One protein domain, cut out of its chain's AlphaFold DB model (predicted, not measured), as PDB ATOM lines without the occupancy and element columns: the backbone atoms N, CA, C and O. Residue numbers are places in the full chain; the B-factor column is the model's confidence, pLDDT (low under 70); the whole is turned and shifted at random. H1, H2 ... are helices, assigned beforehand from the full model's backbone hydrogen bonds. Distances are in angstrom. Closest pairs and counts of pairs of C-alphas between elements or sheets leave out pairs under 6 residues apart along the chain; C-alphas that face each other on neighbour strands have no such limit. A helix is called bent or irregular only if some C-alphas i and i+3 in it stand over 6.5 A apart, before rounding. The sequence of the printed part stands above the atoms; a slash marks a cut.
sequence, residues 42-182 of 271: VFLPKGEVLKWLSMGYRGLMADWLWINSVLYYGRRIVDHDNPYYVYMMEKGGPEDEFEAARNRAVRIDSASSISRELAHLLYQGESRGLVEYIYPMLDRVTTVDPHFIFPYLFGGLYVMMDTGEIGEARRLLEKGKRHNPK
ATOM      1  N   VAL A  42      -8.641  -9.177 -34.201       54.41
ATOM      2  CA  VAL A  42      -7.966  -9.317 -32.918       54.41
ATOM      3  C   VAL A  42      -7.761  -7.883 -32.438       54.41
ATOM      4  O   VAL A  42      -6.871  -7.181 -32.919       54.41
ATOM      5  N   PHE A  43      -8.669  -7.406 -31.579       57.47
ATOM      6  CA  PHE A  43      -8.767  -6.014 -31.149       57.47
ATOM      7  C   PHE A  43      -7.685  -5.783 -30.098       57.47
ATOM      8  O   PHE A  43      -7.942  -5.502 -28.932       57.47
ATOM      9  N   LEU A  44      -6.433  -6.002 -30.496       64.19
ATOM     10  CA  LEU A  44      -5.288  -5.687 -29.677       64.19
ATOM     11  C   LEU A  44      -5.078  -4.173 -29.757       64.19
ATOM     12  O   LEU A  44      -4.965  -3.630 -30.869       64.19
ATOM     13  N   PRO A  45      -4.985  -3.484 -28.606       70.94
ATOM     14  CA  PRO A  45      -4.603  -2.082 -28.554       70.94
ATOM     15  C   PRO A  45      -3.292  -1.836 -29.313       70.94
ATOM     16  O   PRO A  45      -2.524  -2.762 -29.592       70.94
ATOM     17  N   LYS A  46      -3.005  -0.576 -29.644       76.19
ATOM     18  CA  LYS A  46      -1.694  -0.206 -30.201       76.19
ATOM     19  C   LYS A  46      -0.577  -0.652 -29.246       76.19
ATOM     20  O   LYS A  46      -0.773  -0.644 -28.031       76.19
ATOM     21  N   GLY A  47       0.596  -0.989 -29.788       69.88
ATOM     22  CA  GLY A  47       1.735  -1.485 -29.003       69.88
ATOM     23  C   GLY A  47       2.113  -0.584 -27.821       69.88
ATOM     24  O   GLY A  47       2.387  -1.079 -26.733       69.88
ATOM     25  N   GLU A  48       2.007   0.737 -27.983       79.50
ATOM     26  CA  GLU A  48       2.239   1.696 -26.894       79.50
ATOM     27  C   GLU A  48       1.268   1.515 -25.721       79.50
ATOM     28  O   GLU A  48       1.677   1.540 -24.566       79.50
ATOM     29  N   VAL A  49      -0.015   1.265 -25.987       78.12
ATOM     30  CA  VAL A  49      -1.008   1.020 -24.929       78.12
ATOM     31  C   VAL A  49      -0.715  -0.302 -24.221       78.12
ATOM     32  O   VAL A  49      -0.774  -0.372 -22.996       78.12
ATOM     33  N   LEU A  50      -0.325  -1.334 -24.974       80.00
ATOM     34  CA  LEU A  50       0.077  -2.630 -24.415       80.00
ATOM     35  C   LEU A  50       1.313  -2.511 -23.515       80.00
ATOM     36  O   LEU A  50       1.381  -3.162 -22.473       80.00
ATOM     37  N   LYS A  51       2.255  -1.630 -23.858       79.00
ATOM     38  CA  LYS A  51       3.435  -1.332 -23.040       79.00
ATOM     39  C   LYS A  51       3.053  -0.771 -21.672       79.00
ATOM     40  O   LYS A  51       3.616  -1.211 -20.670       79.00
ATOM     41  N   TRP A  52       2.079   0.137 -21.610       75.69
ATOM     42  CA  TRP A  52       1.551   0.656 -20.343       75.69
ATOM     43  C   TRP A  52       0.758  -0.403 -19.570       75.69
ATOM     44  O   TRP A  52       0.988  -0.586 -18.375       75.69
ATOM     45  N   LEU A  53      -0.109  -1.154 -20.256       81.12
ATOM     46  CA  LEU A  53      -0.909  -2.226 -19.651       81.12
ATOM     47  C   LEU A  53      -0.062  -3.374 -19.093       81.12
ATOM     48  O   LEU A  53      -0.486  -4.031 -18.151       81.12
ATOM     49  N   SER A  54       1.140  -3.598 -19.632       80.69
ATOM     50  CA  SER A  54       2.056  -4.630 -19.133       80.69
ATOM     51  C   SER A  54       2.592  -4.356 -17.720       80.69
ATOM     52  O   SER A  54       3.201  -5.244 -17.133       80.69
ATOM     53  N   MET A  55       2.407  -3.142 -17.173       82.62
ATOM     54  CA  MET A  55       2.847  -2.746 -15.823       82.62
ATOM     55  C   MET A  55       4.320  -3.092 -15.515       82.62
ATOM     56  O   MET A  55       4.676  -3.401 -14.383       82.62
ATOM     57  N   GLY A  56       5.191  -3.057 -16.532       79.31
ATOM     58  CA  GLY A  56       6.618  -3.387 -16.409       79.31
ATOM     59  C   GLY A  56       6.997  -4.794 -16.883       79.31
ATOM     60  O   GLY A  56       8.161  -5.018 -17.209       79.31
ATOM     61  N   TYR A  57       6.040  -5.708 -17.053       87.19
ATOM     62  CA  TYR A  57       6.259  -7.067 -17.570       87.19
ATOM     63  C   TYR A  57       6.249  -7.115 -19.105       87.19
ATOM     64  O   TYR A  57       5.502  -7.872 -19.727       87.19
ATOM     65  N   ARG A  58       7.081  -6.278 -19.731       87.12
ATOM     66  CA  ARG A  58       7.120  -6.127 -21.196       87.12
ATOM     67  C   ARG A  58       7.530  -7.415 -21.909       87.12
ATOM     68  O   ARG A  58       6.880  -7.760 -22.885       87.12
ATOM     69  N   GLY A  59       8.521  -8.142 -21.383       87.50
ATOM     70  CA  GLY A  59       8.962  -9.426 -21.946       87.50
ATOM     71  C   GLY A  59       7.827 -10.451 -21.996       87.50
ATOM     72  O   GLY A  59       7.459 -10.894 -23.073       87.50
ATOM     73  N   LEU A  60       7.151 -10.698 -20.866       89.56
ATOM     74  CA  LEU A  60       6.014 -11.630 -20.810       89.56
ATOM     75  C   LEU A  60       4.865 -11.227 -21.745       89.56
ATOM     76  O   LEU A  60       4.233 -12.082 -22.366       89.56
ATOM     77  N   MET A  61       4.582  -9.925 -21.849       89.25
ATOM     78  CA  MET A  61       3.587  -9.422 -22.793       89.25
ATOM     79  C   MET A  61       4.026  -9.672 -24.241       89.25
ATOM     80  O   MET A  61       3.216 -10.117 -25.051       89.25
ATOM     81  N   ALA A  62       5.292  -9.419 -24.570       91.75
ATOM     82  CA  ALA A  62       5.844  -9.678 -25.894       91.75
ATOM     83  C   ALA A  62       5.828 -11.176 -26.234       91.75
ATOM     84  O   ALA A  62       5.385 -11.526 -27.323       91.75
ATOM     85  N   ASP A  63       6.192 -12.051 -25.295       90.88
ATOM     86  CA  ASP A  63       6.131 -13.509 -25.447       90.88
ATOM     87  C   ASP A  63       4.699 -13.984 -25.720       90.88
ATOM     88  O   ASP A  63       4.446 -14.758 -26.647       90.88
ATOM     89  N   TRP A  64       3.727 -13.478 -24.957       90.69
ATOM     90  CA  TRP A  64       2.319 -13.806 -25.160       90.69
ATOM     91  C   TRP A  64       1.807 -13.318 -26.523       90.69
ATOM     92  O   TRP A  64       1.151 -14.069 -27.250       90.69
ATOM     93  N   LEU A  65       2.119 -12.077 -26.905       89.25
ATOM     94  CA  LEU A  65       1.765 -11.530 -28.218       89.25
ATOM     95  C   LEU A  65       2.435 -12.322 -29.350       89.25
ATOM     96  O   LEU A  65       1.811 -12.565 -30.385       89.25
ATOM     97  N   TRP A  66       3.680 -12.751 -29.154       92.81
ATOM     98  CA  TRP A  66       4.450 -13.532 -30.114       92.81
ATOM     99  C   TRP A  66       3.832 -14.905 -30.346       92.81
ATOM    100  O   TRP A  66       3.527 -15.239 -31.489       92.81
ATOM    101  N   ILE A  67       3.542 -15.656 -29.280       89.31
ATOM    102  CA  ILE A  67       2.874 -16.961 -29.379       89.31
ATOM    103  C   ILE A  67       1.544 -16.818 -30.125       89.31
ATOM    104  O   ILE A  67       1.254 -17.595 -31.033       89.31
ATOM    105  N   ASN A  68       0.755 -15.788 -29.809       86.69
ATOM    106  CA  ASN A  68      -0.492 -15.529 -30.526       86.69
ATOM    107  C   ASN A  68      -0.271 -15.200 -32.007       86.69
ATOM    108  O   ASN A  68      -1.073 -15.624 -32.835       86.69
ATOM    109  N   SER A  69       0.800 -14.479 -32.348       88.44
ATOM    110  CA  SER A  69       1.161 -14.144 -33.734       88.44
ATOM    111  C   SER A  69       1.555 -15.392 -34.523       88.44
ATOM    112  O   SER A  69       1.044 -15.613 -35.618       88.44
ATOM    113  N   VAL A  70       2.382 -16.261 -33.938       87.50
ATOM    114  CA  VAL A  70       2.784 -17.537 -34.550       87.50
ATOM    115  C   VAL A  70       1.586 -18.471 -34.704       87.50
ATOM    116  O   VAL A  70       1.390 -19.046 -35.769       87.50
ATOM    117  N   LEU A  71       0.728 -18.585 -33.686       82.00
ATOM    118  CA  LEU A  71      -0.499 -19.388 -33.765       82.00
ATOM    119  C   LEU A  71      -1.522 -18.806 -34.745       82.00
ATOM    120  O   LEU A  71      -2.311 -19.547 -35.330       82.00
ATOM    121  N   TYR A  72      -1.578 -17.483 -34.892       80.50
ATOM    122  CA  TYR A  72      -2.388 -16.829 -35.917       80.50
ATOM    123  C   TYR A  72      -1.876 -17.205 -37.309       80.50
ATOM    124  O   TYR A  72      -2.680 -17.615 -38.144       80.50
ATOM    125  N   TYR A  73      -0.561 -17.113 -37.515       80.69
ATOM    126  CA  TYR A  73       0.097 -17.444 -38.771       80.69
ATOM    127  C   TYR A  73      -0.071 -18.921 -39.129       80.69
ATOM    128  O   TYR A  73      -0.669 -19.238 -40.149       80.69
ATOM    129  N   GLY A  74       0.350 -19.833 -38.249       75.12
ATOM    130  CA  GLY A  74       0.338 -21.273 -38.514       75.12
ATOM    131  C   GLY A  74      -1.060 -21.855 -38.741       75.12
ATOM    132  O   GLY A  74      -1.207 -22.810 -39.490       75.12
ATOM    133  N   ARG A  75      -2.116 -21.265 -38.159       69.62
ATOM    134  CA  ARG A  75      -3.502 -21.701 -38.424       69.62
ATOM    135  C   ARG A  75      -4.028 -21.279 -39.796       69.62
ATOM    136  O   ARG A  75      -4.975 -21.889 -40.278       69.62
ATOM    137  N   ARG A  76      -3.469 -20.219 -40.379       68.62
ATOM    138  CA  ARG A  76      -3.961 -19.571 -41.605       68.62
ATOM    139  C   ARG A  76      -3.044 -19.761 -42.803       68.62
ATOM    140  O   ARG A  76      -3.473 -19.495 -43.920       68.62
ATOM    141  N   ILE A  77      -1.808 -20.200 -42.584       63.88
ATOM    142  CA  ILE A  77      -0.924 -20.602 -43.666       63.88
ATOM    143  C   ILE A  77      -1.506 -21.877 -44.281       63.88
ATOM    144  O   ILE A  77      -1.745 -22.878 -43.602       63.88
ATOM    145  N   VAL A  78      -1.881 -21.779 -45.549       56.44
ATOM    146  CA  VAL A  78      -2.569 -22.844 -46.274       56.44
ATOM    147  C   VAL A  78      -1.557 -23.938 -46.547       56.44
ATOM    148  O   VAL A  78      -0.663 -23.763 -47.364       56.44
ATOM    149  N   ASP A  79      -1.689 -25.055 -45.856       53.19
ATOM    150  CA  ASP A  79      -1.212 -26.337 -46.354       53.19
ATOM    151  C   ASP A  79      -2.391 -26.996 -47.086       53.19
ATOM    152  O   ASP A  79      -3.542 -26.752 -46.712       53.19
ATOM    153  N   HIS A  80      -2.150 -27.812 -48.113       50.91
ATOM    154  CA  HIS A  80      -3.237 -28.567 -48.755       50.91
ATOM    155  C   HIS A  80      -3.941 -29.491 -47.748       50.91
ATOM    156  O   HIS A  80      -5.144 -29.722 -47.860       50.91
ATOM    157  N   ASP A  81      -3.211 -29.903 -46.710       53.03
ATOM    158  CA  ASP A  81      -3.709 -30.692 -45.585       53.03
ATOM    159  C   ASP A  81      -4.219 -29.830 -44.409       53.03
ATOM    160  O   ASP A  81      -4.639 -30.364 -43.380       53.03
ATOM    161  N   ASN A  82      -4.203 -28.491 -44.518       57.62
ATOM    162  CA  ASN A  82      -4.683 -27.614 -43.451       57.62
ATOM    163  C   ASN A  82      -6.225 -27.677 -43.380       57.62
ATOM    164  O   ASN A  82      -6.900 -27.266 -44.331       57.62
ATOM    165  N   PRO A  83      -6.815 -28.083 -42.236       59.62
ATOM    166  CA  PRO A  83      -8.266 -28.141 -42.056       59.62
ATOM    167  C   PRO A  83      -8.994 -26.821 -42.352       59.62
ATOM    168  O   PRO A  83     -10.167 -26.837 -42.713       59.62
ATOM    169  N   TYR A  84      -8.314 -25.677 -42.215       58.91
ATOM    170  CA  TYR A  84      -8.851 -24.361 -42.561       58.91
ATOM    171  C   TYR A  84      -9.052 -24.186 -44.067       58.91
ATOM    172  O   TYR A  84     -10.080 -23.658 -44.484       58.91
ATOM    173  N   TYR A  85      -8.091 -24.646 -44.873       58.09
ATOM    174  CA  TYR A  85      -8.174 -24.581 -46.330       58.09
ATOM    175  C   TYR A  85      -9.316 -25.459 -46.838       58.09
ATOM    176  O   TYR A  85     -10.186 -24.981 -47.560       58.09
ATOM    177  N   VAL A  86      -9.382 -26.707 -46.361       60.31
ATOM    178  CA  VAL A  86     -10.469 -27.642 -46.691       60.31
ATOM    179  C   VAL A  86     -11.828 -27.063 -46.289       60.31
ATOM    180  O   VAL A  86     -12.735 -27.010 -47.112       60.31
ATOM    181  N   TYR A  87     -11.952 -26.529 -45.069       62.25
ATOM    182  CA  TYR A  87     -13.187 -25.897 -44.598       62.25
ATOM    183  C   TYR A  87     -13.598 -24.678 -45.438       62.25
ATOM    184  O   TYR A  87     -14.784 -24.491 -45.717       62.25
ATOM    185  N   MET A  88     -12.642 -23.832 -45.836       57.34
ATOM    186  CA  MET A  88     -12.924 -22.677 -46.691       57.34
ATOM    187  C   MET A  88     -13.383 -23.091 -48.083       57.34
ATOM    188  O   MET A  88     -14.353 -22.521 -48.575       57.34
ATOM    189  N   MET A  89     -12.752 -24.098 -48.685       57.31
ATOM    190  CA  MET A  89     -13.170 -24.628 -49.984       57.31
ATOM    191  C   MET A  89     -14.550 -25.304 -49.902       57.31
ATOM    192  O   MET A  89     -15.394 -25.085 -50.766       57.31
ATOM    193  N   GLU A  90     -14.827 -26.063 -48.837       60.12
ATOM    194  CA  GLU A  90     -16.110 -26.755 -48.638       60.12
ATOM    195  C   GLU A  90     -17.285 -25.809 -48.355       60.12
ATOM    196  O   GLU A  90     -18.411 -26.081 -48.777       60.12
ATOM    197  N   LYS A  91     -17.061 -24.693 -47.646       59.88
ATOM    198  CA  LYS A  91     -18.117 -23.713 -47.333       59.88
ATOM    199  C   LYS A  91     -18.273 -22.592 -48.364       59.88
ATOM    200  O   LYS A  91     -19.051 -21.671 -48.109       59.88
ATOM    201  N   GLY A  92     -17.574 -22.655 -49.498       53.25
ATOM    202  CA  GLY A  92     -17.607 -21.590 -50.502       53.25
ATOM    203  C   GLY A  92     -17.077 -20.271 -49.940       53.25
ATOM    204  O   GLY A  92     -17.719 -19.228 -50.073       53.25
ATOM    205  N   GLY A  93     -15.942 -20.327 -49.231       59.38
ATOM    206  CA  GLY A  93     -15.199 -19.140 -48.816       59.38
ATOM    207  C   GLY A  93     -14.986 -18.200 -50.008       59.38
ATOM    208  O   GLY A  93     -14.983 -18.671 -51.143       59.38
ATOM    209  N   PRO A  94     -14.865 -16.880 -49.785       56.72
ATOM    210  CA  PRO A  94     -14.831 -15.922 -50.883       56.72
ATOM    211  C   PRO A  94     -13.597 -16.180 -51.753       56.72
ATOM    212  O   PRO A  94     -12.489 -15.782 -51.396       56.72
ATOM    213  N   GLU A  95     -13.795 -16.854 -52.890       56.25
ATOM    214  CA  GLU A  95     -12.787 -17.039 -53.942       56.25
ATOM    215  C   GLU A  95     -12.149 -15.687 -54.294       56.25
ATOM    216  O   GLU A  95     -10.936 -15.596 -54.453       56.25
ATOM    217  N   ASP A  96     -12.946 -14.614 -54.249       56.25
ATOM    218  CA  ASP A  96     -12.532 -13.223 -54.433       56.25
ATOM    219  C   ASP A  96     -11.435 -12.752 -53.455       56.25
ATOM    220  O   ASP A  96     -10.565 -11.974 -53.844       56.25
ATOM    221  N   GLU A  97     -11.430 -13.195 -52.189       55.59
ATOM    222  CA  GLU A  97     -10.392 -12.814 -51.211       55.59
ATOM    223  C   GLU A  97      -9.070 -13.538 -51.492       55.59
ATOM    224  O   GLU A  97      -8.001 -12.930 -51.391       55.59
ATOM    225  N   PHE A  98      -9.141 -14.810 -51.897       53.88
ATOM    226  CA  PHE A  98      -7.978 -15.579 -52.337       53.88
ATOM    227  C   PHE A  98      -7.409 -15.024 -53.637       53.88
ATOM    228  O   PHE A  98      -6.199 -14.825 -53.740       53.88
ATOM    229  N   GLU A  99      -8.267 -14.690 -54.602       56.47
ATOM    230  CA  GLU A  99      -7.852 -14.000 -55.815       56.47
ATOM    231  C   GLU A  99      -7.238 -12.638 -55.493       56.47
ATOM    232  O   GLU A  99      -6.171 -12.321 -56.012       56.47
ATOM    233  N   ALA A 100      -7.835 -11.843 -54.602       56.97
ATOM    234  CA  ALA A 100      -7.298 -10.544 -54.202       56.97
ATOM    235  C   ALA A 100      -5.956 -10.658 -53.463       56.97
ATOM    236  O   ALA A 100      -5.070  -9.832 -53.672       56.97
ATOM    237  N   ALA A 101      -5.772 -11.659 -52.602       53.94
ATOM    238  CA  ALA A 101      -4.501 -11.904 -51.927       53.94
ATOM    239  C   ALA A 101      -3.417 -12.405 -52.895       53.94
ATOM    240  O   ALA A 101      -2.305 -11.875 -52.897       53.94
ATOM    241  N   ARG A 102      -3.772 -13.330 -53.794       54.97
ATOM    242  CA  ARG A 102      -2.916 -13.786 -54.896       54.97
ATOM    243  C   ARG A 102      -2.530 -12.636 -55.827       54.97
ATOM    244  O   ARG A 102      -1.387 -12.564 -56.258       54.97
ATOM    245  N   ASN A 103      -3.454 -11.715 -56.098       54.38
ATOM    246  CA  ASN A 103      -3.222 -10.533 -56.930       54.38
ATOM    247  C   ASN A 103      -2.414  -9.436 -56.210       54.38
ATOM    248  O   ASN A 103      -1.749  -8.647 -56.880       54.38
ATOM    249  N   ARG A 104      -2.469  -9.364 -54.869       53.28
ATOM    250  CA  ARG A 104      -1.635  -8.467 -54.042       53.28
ATOM    251  C   ARG A 104      -0.190  -8.946 -53.948       53.28
ATOM    252  O   ARG A 104       0.710  -8.112 -53.860       53.28
ATOM    253  N   ALA A 105       0.033 -10.257 -53.959       51.97
ATOM    254  CA  ALA A 105       1.375 -10.805 -54.024       51.97
ATOM    255  C   ALA A 105       2.020 -10.446 -55.357       51.97
ATOM    256  O   ALA A 105       1.482 -10.700 -56.434       51.97
ATOM    257  N   VAL A 106       3.155  -9.767 -55.254       52.97
ATOM    258  CA  VAL A 106       3.853  -9.145 -56.373       52.97
ATOM    259  C   VAL A 106       4.084 -10.161 -57.494       52.97
ATOM    260  O   VAL A 106       4.727 -11.191 -57.296       52.97
ATOM    261  N   ARG A 107       3.600  -9.840 -58.703       51.59
ATOM    262  CA  ARG A 107       4.026 -10.512 -59.935       51.59
ATOM    263  C   ARG A 107       5.501 -10.200 -60.143       51.59
ATOM    264  O   ARG A 107       5.861  -9.048 -60.387       51.59
ATOM    265  N   ILE A 108       6.353 -11.215 -60.031       50.59
ATOM    266  CA  ILE A 108       7.788 -11.134 -60.328       50.59
ATOM    267  C   ILE A 108       7.962 -11.025 -61.858       50.59
ATOM    268  O   ILE A 108       8.483 -11.926 -62.506       50.59
ATOM    269  N   ASP A 109       7.482  -9.934 -62.459       43.78
ATOM    270  CA  ASP A 109       7.587  -9.681 -63.903       43.78
ATOM    271  C   ASP A 109       8.871  -8.899 -64.254       43.78
ATOM    272  O   ASP A 109       9.319  -8.932 -65.399       43.78
ATOM    273  N   SER A 110       9.515  -8.237 -63.280       41.44
ATOM    274  CA  SER A 110      10.674  -7.349 -63.504       41.44
ATOM    275  C   SER A 110      12.038  -7.910 -63.081       41.44
ATOM    276  O   SER A 110      13.053  -7.238 -63.261       41.44
ATOM    277  N   ALA A 111      12.103  -9.126 -62.535       43.41
ATOM    278  CA  ALA A 111      13.362  -9.690 -62.056       43.41
ATOM    279  C   ALA A 111      14.169 -10.344 -63.201       43.41
ATOM    280  O   ALA A 111      13.607 -10.904 -64.156       43.41
ATOM    281  N   SER A 112      15.505 -10.308 -63.108       50.50
ATOM    282  CA  SER A 112      16.404 -11.041 -64.017       50.50
ATOM    283  C   SER A 112      15.996 -12.525 -64.134       50.50
ATOM    284  O   SER A 112      15.396 -13.079 -63.207       50.50
ATOM    285  N   SER A 113      16.276 -13.187 -65.266       48.62
ATOM    286  CA  SER A 113      15.841 -14.583 -65.503       48.62
ATOM    287  C   SER A 113      16.267 -15.539 -64.380       48.62
ATOM    288  O   SER A 113      15.487 -16.392 -63.973       48.62
ATOM    289  N   ILE A 114      17.456 -15.329 -63.815       47.56
ATOM    290  CA  ILE A 114      18.051 -16.167 -62.766       47.56
ATOM    291  C   ILE A 114      17.466 -15.859 -61.382       47.56
ATOM    292  O   ILE A 114      17.214 -16.777 -60.609       47.56
ATOM    293  N   SER A 115      17.162 -14.592 -61.070       52.09
ATOM    294  CA  SER A 115      16.408 -14.265 -59.847       52.09
ATOM    295  C   SER A 115      14.994 -14.839 -59.883       52.09
ATOM    296  O   SER A 115      14.516 -15.274 -58.851       52.09
ATOM    297  N   ARG A 116      14.352 -14.946 -61.058       55.53
ATOM    298  CA  ARG A 116      13.094 -15.698 -61.223       55.53
ATOM    299  C   ARG A 116      13.287 -17.200 -61.007       55.53
ATOM    300  O   ARG A 116      12.430 -17.851 -60.412       55.53
ATOM    301  N   GLU A 117      14.410 -17.751 -61.469       54.28
ATOM    302  CA  GLU A 117      14.744 -19.167 -61.288       54.28
ATOM    303  C   GLU A 117      15.058 -19.535 -59.825       54.28
ATOM    304  O   GLU A 117      14.647 -20.575 -59.329       54.28
ATOM    305  N   LEU A 118      15.728 -18.665 -59.080       54.72
ATOM    306  CA  LEU A 118      15.900 -18.868 -57.644       54.72
ATOM    307  C   LEU A 118      14.646 -18.512 -56.858       54.72
ATOM    308  O   LEU A 118      14.326 -19.201 -55.892       54.72
ATOM    309  N   ALA A 119      13.937 -17.456 -57.269       53.66
ATOM    310  CA  ALA A 119      12.701 -17.049 -56.631       53.66
ATOM    311  C   ALA A 119      11.737 -18.224 -56.633       53.66
ATOM    312  O   ALA A 119      11.412 -18.651 -55.550       53.66
ATOM    313  N   HIS A 120      11.378 -18.842 -57.763       52.66
ATOM    314  CA  HIS A 120      10.393 -19.941 -57.747       52.66
ATOM    315  C   HIS A 120      10.805 -21.191 -56.939       52.66
ATOM    316  O   HIS A 120       9.939 -21.983 -56.585       52.66
ATOM    317  N   LEU A 121      12.097 -21.394 -56.647       52.22
ATOM    318  CA  LEU A 121      12.545 -22.437 -55.716       52.22
ATOM    319  C   LEU A 121      12.379 -22.023 -54.257       52.22
ATOM    320  O   LEU A 121      11.934 -22.805 -53.422       52.22
ATOM    321  N   LEU A 122      12.786 -20.795 -53.943       49.91
ATOM    322  CA  LEU A 122      12.664 -20.213 -52.609       49.91
ATOM    323  C   LEU A 122      11.221 -19.761 -52.318       49.91
ATOM    324  O   LEU A 122      10.878 -19.476 -51.178       49.91
ATOM    325  N   TYR A 123      10.378 -19.713 -53.346       52.78
ATOM    326  CA  TYR A 123       9.022 -19.193 -53.370       52.78
ATOM    327  C   TYR A 123       8.104 -20.242 -54.002       52.78
ATOM    328  O   TYR A 123       7.948 -20.299 -55.218       52.78
ATOM    329  N   GLN A 124       7.410 -21.021 -53.171       50.16
ATOM    330  CA  GLN A 124       6.225 -21.788 -53.593       50.16
ATOM    331  C   GLN A 124       4.968 -20.900 -53.649       50.16
ATOM    332  O   GLN A 124       3.870 -21.307 -53.254       50.16
ATOM    333  N   GLY A 125       5.138 -19.646 -54.060       43.31
ATOM    334  CA  GLY A 125       4.130 -18.629 -53.860       43.31
ATOM    335  C   GLY A 125       3.095 -18.585 -54.969       43.31
ATOM    336  O   GLY A 125       3.207 -17.872 -55.962       43.31
ATOM    337  N   GLU A 126       1.990 -19.251 -54.693       46.50
ATOM    338  CA  GLU A 126       0.736 -18.518 -54.706       46.50
ATOM    339  C   GLU A 126       0.588 -17.924 -53.308       46.50
ATOM    340  O   GLU A 126       0.682 -18.662 -52.329       46.50
ATOM    341  N   SER A 127       0.419 -16.606 -53.175       48.31
ATOM    342  CA  SER A 127       0.088 -16.042 -51.865       48.31
ATOM    343  C   SER A 127      -1.188 -16.685 -51.369       48.31
ATOM    344  O   SER A 127      -2.260 -16.516 -51.950       48.31
ATOM    345  N   ARG A 128      -1.046 -17.470 -50.302       52.91
ATOM    346  CA  ARG A 128      -2.146 -18.279 -49.781       52.91
ATOM    347  C   ARG A 128      -3.045 -17.496 -48.807       52.91
ATOM    348  O   ARG A 128      -4.021 -18.021 -48.286       52.91
ATOM    349  N   GLY A 129      -2.720 -16.217 -48.593       52.66
ATOM    350  CA  GLY A 129      -3.691 -15.122 -48.610       52.66
ATOM    351  C   GLY A 129      -4.607 -14.869 -47.416       52.66
ATOM    352  O   GLY A 129      -5.540 -14.085 -47.549       52.66
ATOM    353  N   LEU A 130      -4.359 -15.457 -46.244       62.19
ATOM    354  CA  LEU A 130      -5.315 -15.373 -45.122       62.19
ATOM    355  C   LEU A 130      -4.776 -14.694 -43.858       62.19
ATOM    356  O   LEU A 130      -5.471 -14.630 -42.841       62.19
ATOM    357  N   VAL A 131      -3.546 -14.181 -43.901       72.38
ATOM    358  CA  VAL A 131      -2.828 -13.645 -42.733       72.38
ATOM    359  C   VAL A 131      -2.786 -12.113 -42.669       72.38
ATOM    360  O   VAL A 131      -1.828 -11.561 -42.150       72.38
ATOM    361  N   GLU A 132      -3.828 -11.407 -43.113       73.31
ATOM    362  CA  GLU A 132      -3.874  -9.927 -43.191       73.31
ATOM    363  C   GLU A 132      -3.449  -9.184 -41.902       73.31
ATOM    364  O   GLU A 132      -2.926  -8.071 -41.945       73.31
ATOM    365  N   TYR A 133      -3.630  -9.794 -40.728       80.50
ATOM    366  CA  TYR A 133      -3.299  -9.162 -39.447       80.50
ATOM    367  C   TYR A 133      -1.899  -9.494 -38.921       80.50
ATOM    368  O   TYR A 133      -1.525  -8.981 -37.863       80.50
ATOM    369  N   ILE A 134      -1.106 -10.309 -39.622       88.00
ATOM    370  CA  ILE A 134       0.178 -10.784 -39.097       88.00
ATOM    371  C   ILE A 134       1.167  -9.643 -38.849       88.00
ATOM    372  O   ILE A 134       1.675  -9.519 -37.736       88.00
ATOM    373  N   TYR A 135       1.392  -8.753 -39.817       90.88
ATOM    374  CA  TYR A 135       2.317  -7.629 -39.645       90.88
ATOM    375  C   TYR A 135       1.870  -6.661 -38.548       90.88
ATOM    376  O   TYR A 135       2.697  -6.319 -37.701       90.88
ATOM    377  N   PRO A 136       0.581  -6.274 -38.447       90.06
ATOM    378  CA  PRO A 136       0.086  -5.542 -37.286       90.06
ATOM    379  C   PRO A 136       0.319  -6.254 -35.943       90.06
ATOM    380  O   PRO A 136       0.536  -5.584 -34.928       90.06
ATOM    381  N   MET A 137       0.229  -7.584 -35.882       91.12
ATOM    382  CA  MET A 137       0.500  -8.334 -34.652       91.12
ATOM    383  C   MET A 137       1.994  -8.306 -34.305       91.12
ATOM    384  O   MET A 137       2.347  -7.943 -33.183       91.12
ATOM    385  N   LEU A 138       2.869  -8.573 -35.276       94.50
ATOM    386  CA  LEU A 138       4.324  -8.507 -35.105       94.50
ATOM    387  C   LEU A 138       4.802  -7.092 -34.749       94.50
ATOM    388  O   LEU A 138       5.669  -6.919 -33.889       94.50
ATOM    389  N   ASP A 139       4.197  -6.056 -35.331       94.88
ATOM    390  CA  ASP A 139       4.491  -4.666 -34.982       94.88
ATOM    391  C   ASP A 139       4.188  -4.373 -33.504       94.88
ATOM    392  O   ASP A 139       4.959  -3.684 -32.832       94.88
ATOM    393  N   ARG A 140       3.114  -4.946 -32.945       93.06
ATOM    394  CA  ARG A 140       2.805  -4.810 -31.513       93.06
ATOM    395  C   ARG A 140       3.829  -5.521 -30.643       93.06
ATOM    396  O   ARG A 140       4.296  -4.904 -29.690       93.06
ATOM    397  N   VAL A 141       4.205  -6.758 -30.987       95.00
ATOM    398  CA  VAL A 141       5.247  -7.512 -30.264       95.00
ATOM    399  C   VAL A 141       6.523  -6.674 -30.177       95.00
ATOM    400  O   VAL A 141       7.004  -6.373 -29.090       95.00
ATOM    401  N   THR A 142       6.993  -6.200 -31.330       96.12
ATOM    402  CA  THR A 142       8.230  -5.417 -31.472       96.12
ATOM    403  C   THR A 142       8.146  -4.001 -30.900       96.12
ATOM    404  O   THR A 142       9.160  -3.342 -30.700       96.12
ATOM    405  N   THR A 143       6.944  -3.478 -30.655       95.25
ATOM    406  CA  THR A 143       6.759  -2.201 -29.943       95.25
ATOM    407  C   THR A 143       6.834  -2.399 -28.432       95.25
ATOM    408  O   THR A 143       7.376  -1.555 -27.716       95.25
ATOM    409  N   VAL A 144       6.281  -3.510 -27.937       94.00
ATOM    410  CA  VAL A 144       6.320  -3.861 -26.514       94.00
ATOM    411  C   VAL A 144       7.743  -4.236 -26.096       94.00
ATOM    412  O   VAL A 144       8.218  -3.720 -25.080       94.00
ATOM    413  N   ASP A 145       8.425  -5.055 -26.900       95.50
ATOM    414  CA  ASP A 145       9.834  -5.412 -26.724       95.50
ATOM    415  C   ASP A 145      10.639  -5.218 -28.028       95.50
ATOM    416  O   ASP A 145      10.662  -6.101 -28.889       95.50
ATOM    417  N   PRO A 146      11.318  -4.066 -28.191       96.56
ATOM    418  CA  PRO A 146      12.095  -3.773 -29.396       96.56
ATOM    419  C   PRO A 146      13.378  -4.591 -29.579       96.56
ATOM    420  O   PRO A 146      13.944  -4.579 -30.672       96.56
ATOM    421  N   HIS A 147      13.858  -5.276 -28.538       96.06
ATOM    422  CA  HIS A 147      15.066  -6.108 -28.621       96.06
ATOM    423  C   HIS A 147      14.730  -7.590 -28.811       96.06
ATOM    424  O   HIS A 147      15.624  -8.425 -28.941       96.06
ATOM    425  N   PHE A 148      13.440  -7.928 -28.876       96.19
ATOM    426  CA  PHE A 148      13.004  -9.262 -29.243       96.19
ATOM    427  C   PHE A 148      13.169  -9.454 -30.754       96.19
ATOM    428  O   PHE A 148      12.363  -8.984 -31.553       96.19
ATOM    429  N   ILE A 149      14.251 -10.127 -31.151       95.75
ATOM    430  CA  ILE A 149      14.704 -10.204 -32.550       95.75
ATOM    431  C   ILE A 149      13.802 -11.088 -33.422       95.75
ATOM    432  O   ILE A 149      13.503 -10.741 -34.566       95.75
ATOM    433  N   PHE A 150      13.329 -12.212 -32.880       95.44
ATOM    434  CA  PHE A 150      12.607 -13.237 -33.641       95.44
ATOM    435  C   PHE A 150      11.356 -12.731 -34.380       95.44
ATOM    436  O   PHE A 150      11.223 -13.061 -35.556       95.44
ATOM    437  N   PRO A 151      10.474 -11.898 -33.792       96.94
ATOM    438  CA  PRO A 151       9.338 -11.319 -34.508       96.94
ATOM    439  C   PRO A 151       9.723 -10.541 -35.771       96.94
ATOM    440  O   PRO A 151       9.001 -10.598 -36.767       96.94
ATOM    441  N   TYR A 152      10.857  -9.832 -35.749       97.62
ATOM    442  CA  TYR A 152      11.329  -9.092 -36.916       97.62
ATOM    443  C   TYR A 152      11.808 -10.024 -38.024       97.62
ATOM    444  O   TYR A 152      11.430  -9.829 -39.176       97.62
ATOM    445  N   LEU A 153      12.614 -11.034 -37.682       95.00
ATOM    446  CA  LEU A 153      13.121 -12.008 -38.654       95.00
ATOM    447  C   LEU A 153      11.987 -12.867 -39.212       95.00
ATOM    448  O   LEU A 153      11.933 -13.128 -40.407       95.00
ATOM    449  N   PHE A 154      11.035 -13.247 -38.360       94.56
ATOM    450  CA  PHE A 154       9.868 -14.014 -38.760       94.56
ATOM    451  C   PHE A 154       9.009 -13.275 -39.784       94.56
ATOM    452  O   PHE A 154       8.715 -13.821 -40.844       94.56
ATOM    453  N   GLY A 155       8.654 -12.020 -39.495       92.38
ATOM    454  CA  GLY A 155       7.901 -11.190 -40.434       92.38
ATOM    455  C   GLY A 155       8.704 -10.818 -41.681       92.38
ATOM    456  O   GLY A 155       8.168 -10.803 -42.781       92.38
ATOM    457  N   GLY A 156       9.996 -10.535 -41.510       90.38
ATOM    458  CA  GLY A 156      10.892 -10.105 -42.578       90.38
ATOM    459  C   GLY A 156      11.253 -11.193 -43.590       90.38
ATOM    460  O   GLY A 156      11.501 -10.874 -44.750       90.38
ATOM    461  N   LEU A 157      11.285 -12.454 -43.153       86.44
ATOM    462  CA  LEU A 157      11.697 -13.599 -43.962       86.44
ATOM    463  C   LEU A 157      10.513 -14.521 -44.258       86.44
ATOM    464  O   LEU A 157      10.018 -14.539 -45.376       86.44
ATOM    465  N   TYR A 158      10.024 -15.248 -43.253       84.25
ATOM    466  CA  TYR A 158       9.052 -16.331 -43.451       84.25
ATOM    467  C   TYR A 158       7.688 -15.820 -43.903       84.25
ATOM    468  O   TYR A 158       7.183 -16.233 -44.943       84.25
ATOM    469  N   VAL A 159       7.118 -14.863 -43.164       85.12
ATOM    470  CA  VAL A 159       5.815 -14.287 -43.517       85.12
ATOM    471  C   VAL A 159       5.882 -13.635 -44.891       85.12
ATOM    472  O   VAL A 159       4.967 -13.791 -45.691       85.12
ATOM    473  N   MET A 160       6.966 -12.919 -45.184       83.69
ATOM    474  CA  MET A 160       7.172 -12.288 -46.482       83.69
ATOM    475  C   MET A 160       7.227 -13.309 -47.616       83.69
ATOM    476  O   MET A 160       6.549 -13.115 -48.618       83.69
ATOM    477  N   MET A 161       7.970 -14.404 -47.442       75.19
ATOM    478  CA  MET A 161       8.085 -15.463 -48.447       75.19
ATOM    479  C   MET A 161       6.738 -16.130 -48.748       75.19
ATOM    480  O   MET A 161       6.464 -16.408 -49.912       75.19
ATOM    481  N   ASP A 162       5.873 -16.310 -47.746       73.88
ATOM    482  CA  ASP A 162       4.564 -16.946 -47.950       73.88
ATOM    483  C   ASP A 162       3.467 -15.969 -48.426       73.88
ATOM    484  O   ASP A 162       2.506 -16.375 -49.082       73.88
ATOM    485  N   THR A 163       3.571 -14.678 -48.085       73.44
ATOM    486  CA  THR A 163       2.539 -13.662 -48.395       73.44
ATOM    487  C   THR A 163       2.865 -12.792 -49.604       73.44
ATOM    488  O   THR A 163       1.957 -12.246 -50.230       73.44
ATOM    489  N   GLY A 164       4.150 -12.626 -49.917       74.19
ATOM    490  CA  GLY A 164       4.652 -11.672 -50.903       74.19
ATOM    491  C   GLY A 164       4.620 -10.204 -50.447       74.19
ATOM    492  O   GLY A 164       4.889  -9.315 -51.256       74.19
ATOM    493  N   GLU A 165       4.301  -9.903 -49.181       76.75
ATOM    494  CA  GLU A 165       4.186  -8.527 -48.665       76.75
ATOM    495  C   GLU A 165       5.558  -7.880 -48.364       76.75
ATOM    496  O   GLU A 165       5.888  -7.523 -47.231       76.75
ATOM    497  N   ILE A 166       6.370  -7.693 -49.407       81.62
ATOM    498  CA  ILE A 166       7.756  -7.188 -49.331       81.62
ATOM    499  C   ILE A 166       7.850  -5.835 -48.605       81.62
ATOM    500  O   ILE A 166       8.756  -5.606 -47.803       81.62
ATOM    501  N   GLY A 167       6.901  -4.926 -48.855       84.69
ATOM    502  CA  GLY A 167       6.894  -3.594 -48.244       84.69
ATOM    503  C   GLY A 167       6.736  -3.629 -46.720       84.69
ATOM    504  O   GLY A 167       7.430  -2.897 -46.008       84.69
ATOM    505  N   GLU A 168       5.863  -4.505 -46.220       88.12
ATOM    506  CA  GLU A 168       5.607  -4.691 -44.790       88.12
ATOM    507  C   GLU A 168       6.795  -5.368 -44.098       88.12
ATOM    508  O   GLU A 168       7.264  -4.892 -43.058       88.12
ATOM    509  N   ALA A 169       7.351  -6.405 -44.728       91.56
ATOM    510  CA  ALA A 169       8.561  -7.094 -44.294       91.56
ATOM    511  C   ALA A 169       9.749  -6.141 -44.138       91.56
ATOM    512  O   ALA A 169      10.391  -6.083 -43.086       91.56
ATOM    513  N   ARG A 170       9.991  -5.323 -45.166       94.50
ATOM    514  CA  ARG A 170      11.043  -4.309 -45.171       94.50
ATOM    515  C   ARG A 170      10.839  -3.283 -44.060       94.50
ATOM    516  O   ARG A 170      11.776  -3.005 -43.317       94.50
ATOM    517  N   ARG A 171       9.619  -2.759 -43.891       96.00
ATOM    518  CA  ARG A 171       9.301  -1.795 -42.822       96.00
ATOM    519  C   ARG A 171       9.577  -2.382 -41.436       96.00
ATOM    520  O   ARG A 171      10.108  -1.685 -40.566       96.00
ATOM    521  N   LEU A 172       9.220  -3.649 -41.231       97.62
ATOM    522  CA  LEU A 172       9.462  -4.363 -39.982       97.62
ATOM    523  C   LEU A 172      10.966  -4.543 -39.735       97.62
ATOM    524  O   LEU A 172      11.453  -4.165 -38.672       97.62
ATOM    525  N   LEU A 173      11.727  -5.027 -40.719       97.88
ATOM    526  CA  LEU A 173      13.180  -5.195 -40.600       97.88
ATOM    527  C   LEU A 173      13.916  -3.865 -40.389       97.88
ATOM    528  O   LEU A 173      14.804  -3.787 -39.545       97.88
ATOM    529  N   GLU A 174      13.513  -2.789 -41.070       97.88
ATOM    530  CA  GLU A 174      14.053  -1.445 -40.834       97.88
ATOM    531  C   GLU A 174      13.768  -0.966 -39.403       97.88
ATOM    532  O   GLU A 174      14.623  -0.339 -38.772       97.88
ATOM    533  N   LYS A 175      12.586  -1.279 -38.853       98.06
ATOM    534  CA  LYS A 175      12.281  -1.033 -37.436       98.06
ATOM    535  C   LYS A 175      13.209  -1.838 -36.525       98.06
ATOM    536  O   LYS A 175      13.677  -1.276 -35.536       98.06
ATOM    537  N   GLY A 176      13.492  -3.096 -36.855       97.62
ATOM    538  CA  GLY A 176      14.423  -3.949 -36.113       97.62
ATOM    539  C   GLY A 176      15.841  -3.390 -36.109       97.62
ATOM    540  O   GLY A 176      16.405  -3.180 -35.037       97.62
ATOM    541  N   LYS A 177      16.352  -3.006 -37.285       97.50
ATOM    542  CA  LYS A 177      17.653  -2.349 -37.464       97.50
ATOM    543  C   LYS A 177      17.794  -1.080 -36.619       97.50
ATOM    544  O   LYS A 177      18.822  -0.882 -35.983       97.50
ATOM    545  N   ARG A 178      16.761  -0.223 -36.575       97.75
ATOM    546  CA  ARG A 178      16.784   1.018 -35.772       97.75
ATOM    547  C   ARG A 178      16.929   0.760 -34.271       97.75
ATOM    548  O   ARG A 178      17.605   1.529 -33.599       97.75
ATOM    549  N   HIS A 179      16.285  -0.283 -33.751       97.31
ATOM    550  CA  HIS A 179      16.347  -0.620 -32.323       97.31
ATOM    551  C   HIS A 179      17.556  -1.495 -31.976       97.31
ATOM    552  O   HIS A 179      18.022  -1.460 -30.844       97.31
ATOM    553  N   ASN A 180      18.096  -2.226 -32.953       96.56
ATOM    554  CA  ASN A 180      19.186  -3.178 -32.774       96.56
ATOM    555  C   ASN A 180      20.307  -2.944 -33.810       96.56
ATOM    556  O   ASN A 180      20.597  -3.825 -34.621       96.56
ATOM    557  N   PRO A 181      20.966  -1.769 -33.812       96.06
ATOM    558  CA  PRO A 181      21.855  -1.343 -34.902       96.06
ATOM    559  C   PRO A 181      23.174  -2.123 -35.007       96.06
ATOM    560  O   PRO A 181      23.922  -1.919 -35.955       96.06
ATOM    561  N   LYS A 182      23.488  -2.977 -34.026       95.44
ATOM    562  CA  LYS A 182      24.717  -3.786 -33.995       95.44
ATOM    563  C   LYS A 182      24.531  -5.202 -34.550       95.44
ATOM    564  O   LYS A 182      25.501  -5.946 -34.606       95.44
TER     565      LYS A 182
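Overview. This is residues 42 to 182 of the 271 residues of an uncharacterized protein of bacterium (UniProt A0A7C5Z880). Four long helices, H2, H6, H7 and H8, lie side by side in an up-and-down bundle, with the short H1 packed on H6 near the bundle's other end from a loose cross-piece. That cross-piece is the chain from H3 through H4 to H5, three short helices that touch no other helix and cross the end of the bundle where H2 ends and H8 begins. The printed part has 141 residues with eight named helices, H1 to H8 in order, and no named strand, and its class is all helix. It is compact, with a radius of gyration of the C-alphas of 16.6 A, but flat in outline, spanning 46 by 40 by 21 A.

Along the chain. The longest helix, H2, holds residues 58 to 76 and runs 26.8 A from C-alpha 58 at (7.120, -6.127, -21.196) to C-alpha 76 at (-3.961, -19.571, -41.605). H6 is residues 134 to 144, 15.6 A long; H7 is residues 149 to 163, 20.3 A. H8, residues 166 to 179, is 20.2 A long and ends with C-alpha 179 at (16.347, -0.620, -32.323). H7 is irregular, but only just: C-alphas 156 and 159 are 6.6 A apart. H1 is residues 47 to 53, H3 residues 83 to 90, H4 residues 95 to 104 and H5 residues 113 to 122.

Arrangement. H2 touches H6 at a shallow tilt of 8 degrees, opposite ways, with C-alphas of Ala 62 and Val 141 closest at 4.9 A. H6 is the hub and touches H1, H2, H7 and H8. H6 and H7 form a helical hairpin, their closest C-alphas, of Leu 138 and Pro 151, 5.8 A apart. H7 and H8 form another, with Gly 156 and Ala 169 closest at 4.2 A between C-alphas. H1 touches H6 at a steep tilt of 50 degrees, the closest C-alphas being those of Gly 47 and Arg 140, 4.3 A apart. H3 is near H2, H4 is apart from H7 only just, at 8.1 A, and H5 is close to H7 but not clearly touching. Every O i to N i+4 pair is within hydrogen-bond range in H1, H3, H4, H6 and H8; the counts are 14 of 15 in H2, 5 of 6 in H5 and 9 of 11 in H7.

Size, cuts and confidence. The two C-alphas farthest apart, of Met 55 and Ser 113, are 52.7 A apart. The printed part has no cut, and the link from H5 to H6, 11 residues, is long. Residues 87 to 92, of which 87 to 90 belong to H3, stand free. The mean pLDDT of the printed part is 74.0, and residues 42 to 44, 47 and 75 to 130 of this model are under 70.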